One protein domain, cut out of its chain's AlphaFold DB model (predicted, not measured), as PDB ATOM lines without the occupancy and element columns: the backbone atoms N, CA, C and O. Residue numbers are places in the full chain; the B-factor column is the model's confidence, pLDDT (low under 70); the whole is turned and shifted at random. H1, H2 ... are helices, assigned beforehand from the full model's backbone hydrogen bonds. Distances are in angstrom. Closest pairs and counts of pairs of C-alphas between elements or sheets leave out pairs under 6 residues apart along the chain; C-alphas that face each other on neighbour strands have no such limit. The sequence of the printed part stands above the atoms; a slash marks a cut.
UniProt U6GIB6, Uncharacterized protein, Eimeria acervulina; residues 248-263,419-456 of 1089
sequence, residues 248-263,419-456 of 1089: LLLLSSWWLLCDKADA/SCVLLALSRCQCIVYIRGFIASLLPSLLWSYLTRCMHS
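What this domain is: This is residues 248 to 263 and 419 to 456 of the 1089 residues of an uncharacterized protein of Eimeria acervulina (UniProt U6GIB6). One long helix, H2, makes the length of a rod, and a shorter helix, H1, runs alongside part of it in the opposite direction, with both ends of H2 sticking out past it at residues 419 to 430 and 450 to 454. The printed part has 54 residues with two named helices, H1 then H2, and no named strand; its class is all helix. It is only just extended, close to loose, with a radius of gyration of the C-alphas of 15.3 A, and spans 56 by 18 by 9 A.

Where its parts are: H2, residues 419 to 454, measures 52.3 A from C-alpha 419 at (143.946, 91.862, 106.897) to C-alpha 454 at (92.261, 85.827, 102.032). H1, residues 248 to 263, measures 22.3 A and begins with C-alpha 248 at (105.695, 86.981, 94.208).

How they stand to each other: H2 has a kink of 26 degrees near residue 442. H1 and H2 are close but not clearly touching; their closest C-alphas, of Cys 258 and Arg 435, are 7.5 A apart. They run opposite ways at a shallow tilt of 19 degrees. Every O i to N i+4 pair is within hydrogen-bond range in H1, and 30 of 32 in H2.

The domain as a whole: The C-alphas farthest apart, of Ser 419 and Ser 456, are 56.4 A apart. Residues 264 to 418 are not printed; C-alphas 263 and 419 are 22.9 A apart across this cut. Mean pLDDT of the printed part is 70.8, with residues 257 to 263, 419 to 430, 444 and 454 under 70.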
ATOM      1  N   LEU A 248     105.045  88.279  94.453       72.44
ATOM      2  CA  LEU A 248     105.695  86.981  94.208       72.44
ATOM      3  C   LEU A 248     107.002  87.134  93.409       72.44
ATOM      4  O   LEU A 248     108.001  86.466  93.705       72.44
ATOM      5  N   LEU A 249     107.035  88.045  92.433       77.81
ATOM      6  CA  LEU A 249     108.240  88.348  91.657       77.81
ATOM      7  C   LEU A 249     109.307  89.051  92.525       77.81
ATOM      8  O   LEU A 249     110.492  88.725  92.432       77.81
ATOM      9  N   LEU A 250     108.901  89.915  93.463       77.81
ATOM     10  CA  LEU A 250     109.786  90.486  94.484       77.81
ATOM     11  C   LEU A 250     110.356  89.410  95.422       77.81
ATOM     12  O   LEU A 250     111.577  89.324  95.559       77.81
ATOM     13  N   LEU A 251     109.508  88.567  96.023       73.00
ATOM     14  CA  LEU A 251     109.934  87.509  96.950       73.00
ATOM     15  C   LEU A 251     110.888  86.510  96.282       73.00
ATOM     16  O   LEU A 251     111.912  86.150  96.863       73.00
ATOM     17  N   SER A 252     110.610  86.111  95.038       73.50
ATOM     18  CA  SER A 252     111.517  85.252  94.268       73.50
ATOM     19  C   SER A 252     112.812  85.966  93.852       73.50
ATOM     20  O   SER A 252     113.870  85.338  93.840       73.50
ATOM     21  N   SER A 253     112.790  87.284  93.602       71.12
ATOM     22  CA  SER A 253     114.016  88.067  93.368       71.12
ATOM     23  C   SER A 253     114.903  88.179  94.617       71.12
ATOM     24  O   SER A 253     116.128  88.127  94.501       71.12
ATOM     25  N   TRP A 254     114.299  88.275  95.807       73.19
ATOM     26  CA  TRP A 254     115.002  88.252  97.093       73.19
ATOM     27  C   TRP A 254     115.577  86.869  97.392       73.19
ATOM     28  O   TRP A 254     116.730  86.769  97.806       73.19
ATOM     29  N   TRP A 255     114.826  85.802  97.108       73.88
ATOM     30  CA  TRP A 255     115.341  84.437  97.206       73.88
ATOM     31  C   TRP A 255     116.556  84.228  96.288       73.88
ATOM     32  O   TRP A 255     117.622  83.818  96.741       73.88
ATOM     33  N   LEU A 256     116.450  84.643  95.022       74.88
ATOM     34  CA  LEU A 256     117.546  84.592  94.050       74.88
ATOM     35  C   LEU A 256     118.745  85.482  94.442       74.88
ATOM     36  O   LEU A 256     119.873  85.216  94.022       74.88
ATOM     37  N   LEU A 257     118.529  86.545  95.223       69.19
ATOM     38  CA  LEU A 257     119.604  87.367  95.784       69.19
ATOM     39  C   LEU A 257     120.344  86.622  96.906       69.19
ATOM     40  O   LEU A 257     121.574  86.662  96.929       69.19
ATOM     41  N   CYS A 258     119.627  85.894  97.768       69.31
ATOM     42  CA  CYS A 258     120.219  84.988  98.755       69.31
ATOM     43  C   CYS A 258     121.016  83.861  98.075       69.31
ATOM     44  O   CYS A 258     122.194  83.696  98.386       69.31
ATOM     45  N   ASP A 259     120.444  83.175  97.077       69.44
ATOM     46  CA  ASP A 259     121.138  82.120  96.315       69.44
ATOM     47  C   ASP A 259     122.447  82.633  95.680       69.44
ATOM     48  O   ASP A 259     123.477  81.954  95.682       69.44
ATOM     49  N   LYS A 260     122.436  83.866  95.146       67.44
ATOM     50  CA  LYS A 260     123.624  84.519  94.566       67.44
ATOM     51  C   LYS A 260     124.643  84.952  95.622       67.44
ATOM     52  O   LYS A 260     125.841  84.895  95.345       67.44
ATOM     53  N   ALA A 261     124.201  85.368  96.809       61.44
ATOM     54  CA  ALA A 261     125.091  85.664  97.928       61.44
ATOM     55  C   ALA A 261     125.786  84.386  98.430       61.44
ATOM     56  O   ALA A 261     127.010  84.378  98.569       61.44
ATOM     57  N   ASP A 262     125.046  83.288  98.595       58.72
ATOM     58  CA  ASP A 262     125.595  81.987  98.998       58.72
ATOM     59  C   ASP A 262     126.537  81.408  97.918       58.72
ATOM     60  O   ASP A 262     127.611  80.887  98.237       58.72
ATOM     61  N   ALA A 263     126.232  81.593  96.626       61.00
ATOM     62  CA  ALA A 263     127.161  81.277  95.536       61.00
ATOM     63  C   ALA A 263     128.462  82.107  95.606       61.00
ATOM     64  O   ALA A 263     129.553  81.561  95.421       61.00
ATOM     65  N   SER A 419     144.923  90.976 107.550       45.56
ATOM     66  CA  SER A 419     143.946  91.862 106.897       45.56
ATOM     67  C   SER A 419     142.878  91.077 106.132       45.56
ATOM     68  O   SER A 419     141.698  91.418 106.176       45.56
ATOM     69  N   CYS A 420     143.286  90.011 105.438       51.34
ATOM     70  CA  CYS A 420     142.401  89.211 104.592       51.34
ATOM     71  C   CYS A 420     141.413  88.382 105.423       51.34
ATOM     72  O   CYS A 420     140.246  88.270 105.052       51.34
ATOM     73  N   VAL A 421     141.852  87.857 106.573       54.69
ATOM     74  CA  VAL A 421     141.001  87.071 107.483       54.69
ATOM     75  C   VAL A 421     139.934  87.955 108.134       54.69
ATOM     76  O   VAL A 421     138.766  87.577 108.174       54.69
ATOM     77  N   LEU A 422     140.298  89.165 108.575       55.75
ATOM     78  CA  LEU A 422     139.338  90.122 109.136       55.75
ATOM     79  C   LEU A 422     138.322  90.614 108.090       55.75
ATOM     80  O   LEU A 422     137.142  90.750 108.412       55.75
ATOM     81  N   LEU A 423     138.743  90.815 106.833       63.31
ATOM     82  CA  LEU A 423     137.837  91.171 105.731       63.31
ATOM     83  C   LEU A 423     136.883  90.020 105.353       63.31
ATOM     84  O   LEU A 423     135.748  90.264 104.950       63.31
ATOM     85  N   ALA A 424     137.322  88.764 105.480       59.53
ATOM     86  CA  ALA A 424     136.456  87.601 105.290       59.53
ATOM     87  C   ALA A 424     135.418  87.487 106.421       59.53
ATOM     88  O   ALA A 424     134.232  87.314 106.148       59.53
ATOM     89  N   LEU A 425     135.841  87.660 107.680       62.03
ATOM     90  CA  LEU A 425     134.950  87.623 108.844       62.03
ATOM     91  C   LEU A 425     133.872  88.716 108.796       62.03
ATOM     92  O   LEU A 425     132.701  88.410 109.019       62.03
ATOM     93  N   SER A 426     134.225  89.958 108.443       69.31
ATOM     94  CA  SER A 426     133.239  91.043 108.326       69.31
ATOM     95  C   SER A 426     132.256  90.820 107.170       69.31
ATOM     96  O   SER A 426     131.061  91.058 107.336       69.31
ATOM     97  N   ARG A 427     132.711  90.273 106.032       66.31
ATOM     98  CA  ARG A 427     131.827  89.856 104.928       66.31
ATOM     99  C   ARG A 427     130.833  88.777 105.369       66.31
ATOM    100  O   ARG A 427     129.643  88.922 105.101       66.31
ATOM    101  N   CYS A 428     131.281  87.751 106.095       68.12
ATOM    102  CA  CYS A 428     130.388  86.727 106.645       68.12
ATOM    103  C   CYS A 428     129.368  87.320 107.633       68.12
ATOM    104  O   CYS A 428     128.184  87.004 107.541       68.12
ATOM    105  N   GLN A 429     129.791  88.222 108.527       67.38
ATOM    106  CA  GLN A 429     128.889  88.904 109.466       67.38
ATOM    107  C   GLN A 429     127.828  89.752 108.748       67.38
ATOM    108  O   GLN A 429     126.651  89.657 109.092       67.38
ATOM    109  N   CYS A 430     128.200  90.516 107.716       65.94
ATOM    110  CA  CYS A 430     127.234  91.273 106.913       65.94
ATOM    111  C   CYS A 430     126.199  90.366 106.233       65.94
ATOM    112  O   CYS A 430     125.022  90.716 106.203       65.94
ATOM    113  N   ILE A 431     126.599  89.200 105.711       76.75
ATOM    114  CA  ILE A 431     125.660  88.292 105.033       76.75
ATOM    115  C   ILE A 431     124.747  87.579 106.043       76.75
ATOM    116  O   ILE A 431     123.548  87.476 105.796       76.75
ATOM    117  N   VAL A 432     125.258  87.178 107.213       72.19
ATOM    118  CA  VAL A 432     124.423  86.651 108.314       72.19
ATOM    119  C   VAL A 432     123.417  87.704 108.795       72.19
ATOM    120  O   VAL A 432     122.249  87.375 108.991       72.19
ATOM    121  N   TYR A 433     123.824  88.973 108.906       71.38
ATOM    122  CA  TYR A 433     122.925  90.079 109.252       71.38
ATOM    123  C   TYR A 433     121.832  90.298 108.194       71.38
ATOM    124  O   TYR A 433     120.652  90.344 108.536       71.38
ATOM    125  N   ILE A 434     122.193  90.356 106.905       73.75
ATOM    126  CA  ILE A 434     121.230  90.490 105.796       73.75
ATOM    127  C   ILE A 434     120.258  89.300 105.769       73.75
ATOM    128  O   ILE A 434     119.054  89.496 105.624       73.75
ATOM    129  N   ARG A 435     120.753  88.074 105.973       76.25
ATOM    130  CA  ARG A 435     119.934  86.856 106.060       76.25
ATOM    131  C   ARG A 435     118.962  86.905 107.241       76.25
ATOM    132  O   ARG A 435     117.799  86.562 107.062       76.25
ATOM    133  N   GLY A 436     119.404  87.371 108.410       83.00
ATOM    134  CA  GLY A 436     118.545  87.577 109.581       83.00
ATOM    135  C   GLY A 436     117.471  88.646 109.356       83.00
ATOM    136  O   GLY A 436     116.312  88.430 109.696       83.00
ATOM    137  N   PHE A 437     117.829  89.763 108.717       75.88
ATOM    138  CA  PHE A 437     116.913  90.860 108.386       75.88
ATOM    139  C   PHE A 437     115.858  90.464 107.337       75.88
ATOM    140  O   PHE A 437     114.677  90.766 107.494       75.88
ATOM    141  N   ILE A 438     116.244  89.728 106.290       77.06
ATOM    142  CA  ILE A 438     115.283  89.183 105.317       77.06
ATOM    143  C   ILE A 438     114.383  88.138 105.995       77.06
ATOM    144  O   ILE A 438     113.171  88.149 105.786       77.06
ATOM    145  N   ALA A 439     114.940  87.276 106.855       76.88
ATOM    146  CA  ALA A 439     114.176  86.264 107.583       76.88
ATOM    147  C   ALA A 439     113.186  86.847 108.610       76.88
ATOM    148  O   ALA A 439     112.152  86.224 108.842       76.88
ATOM    149  N   SER A 440     113.447  88.022 109.197       74.75
ATOM    150  CA  SER A 440     112.496  88.695 110.096       74.75
ATOM    151  C   SER A 440     111.414  89.490 109.355       74.75
ATOM    152  O   SER A 440     110.294  89.595 109.851       74.75
ATOM    153  N   LEU A 441     111.696  89.991 108.147       72.94
ATOM    154  CA  LEU A 441     110.688  90.625 107.285       72.94
ATOM    155  C   LEU A 441     109.749  89.616 106.605       72.94
ATOM    156  O   LEU A 441     108.583  89.935 106.360       72.94
ATOM    157  N   LEU A 442     110.233  88.411 106.287       81.75
ATOM    158  CA  LEU A 442     109.484  87.424 105.504       81.75
ATOM    159  C   LEU A 442     108.145  87.010 106.154       81.75
ATOM    160  O   LEU A 442     107.156  87.002 105.424       81.75
ATOM    161  N   PRO A 443     108.031  86.758 107.477       77.88
ATOM    162  CA  PRO A 443     106.743  86.511 108.132       77.88
ATOM    163  C   PRO A 443     105.743  87.661 107.967       77.88
ATOM    164  O   PRO A 443     104.584  87.408 107.656       77.88
ATOM    165  N   SER A 444     106.176  88.916 108.113       67.44
ATOM    166  CA  SER A 444     105.304  90.095 108.003       67.44
ATOM    167  C   SER A 444     104.847  90.359 106.565       67.44
ATOM    168  O   SER A 444     103.694  90.726 106.333       67.44
ATOM    169  N   LEU A 445     105.727  90.129 105.584       75.44
ATOM    170  CA  LEU A 445     105.395  90.227 104.159       75.44
ATOM    171  C   LEU A 445     104.489  89.078 103.707       75.44
ATOM    172  O   LEU A 445     103.512  89.319 103.000       75.44
ATOM    173  N   LEU A 446     104.756  87.849 104.161       80.06
ATOM    174  CA  LEU A 446     103.896  86.692 103.918       80.06
ATOM    175  C   LEU A 446     102.528  86.872 104.586       80.06
ATOM    176  O   LEU A 446     101.517  86.556 103.970       80.06
ATOM    177  N   TRP A 447     102.475  87.432 105.798       78.88
ATOM    178  CA  TRP A 447     101.223  87.780 106.469       78.88
ATOM    179  C   TRP A 447     100.444  88.841 105.689       78.88
ATOM    180  O   TRP A 447      99.264  88.634 105.444       78.88
ATOM    181  N   SER A 448     101.085  89.923 105.223       72.69
ATOM    182  CA  SER A 448     100.401  90.943 104.408       72.69
ATOM    183  C   SER A 448      99.942  90.410 103.044       72.69
ATOM    184  O   SER A 448      98.872  90.782 102.569       72.69
ATOM    185  N   TYR A 449     100.702  89.508 102.418       80.06
ATOM    186  CA  TYR A 449     100.268  88.813 101.205       80.06
ATOM    187  C   TYR A 449      99.065  87.898 101.490       80.06
ATOM    188  O   TYR A 449      98.045  87.993 100.814       80.06
ATOM    189  N   LEU A 450      99.125  87.079 102.545       79.50
ATOM    190  CA  LEU A 450      98.024  86.199 102.942       79.50
ATOM    191  C   LEU A 450      96.767  86.982 103.344       79.50
ATOM    192  O   LEU A 450      95.680  86.601 102.922       79.50
ATOM    193  N   THR A 451      96.867  88.090 104.087       74.25
ATOM    194  CA  THR A 451      95.691  88.915 104.410       74.25
ATOM    195  C   THR A 451      95.065  89.512 103.153       74.25
ATOM    196  O   THR A 451      93.843  89.456 103.033       74.25
ATOM    197  N   ARG A 452      95.871  89.994 102.192       75.44
ATOM    198  CA  ARG A 452      95.399  90.485 100.881       75.44
ATOM    199  C   ARG A 452      94.732  89.398 100.031       75.44
ATOM    200  O   ARG A 452      93.741  89.689  99.374       75.44
ATOM    201  N   CYS A 453      95.253  88.170 100.040       75.88
ATOM    202  CA  CYS A 453      94.684  87.050  99.283       75.88
ATOM    203  C   CYS A 453      93.436  86.435  99.939       75.88
ATOM    204  O   CYS A 453      92.593  85.887  99.233       75.88
ATOM    205  N   MET A 454      93.331  86.488 101.271       69.94
ATOM    206  CA  MET A 454      92.261  85.827 102.032       69.94
ATOM    207  C   MET A 454      91.048  86.707 102.331       69.94
ATOM    208  O   MET A 454      89.962  86.170 102.529       69.94
ATOM    209  N   HIS A 455      91.214  88.030 102.382       73.69
ATOM    210  CA  HIS A 455      90.142  88.964 102.732       73.69
ATOM    211  C   HIS A 455      89.737  89.772 101.501       73.69
ATOM    212  O   HIS A 455      90.594  90.360 100.831       73.69
ATOM    213  N   SER A 456      88.426  89.858 101.237       74.00
ATOM    214  CA  SER A 456      87.904  90.851 100.291       74.00
ATOM    215  C   SER A 456      88.307  92.255 100.743       74.00
ATOM    216  O   SER A 456      88.624  92.469 101.915       74.00
TER     217      SER A 456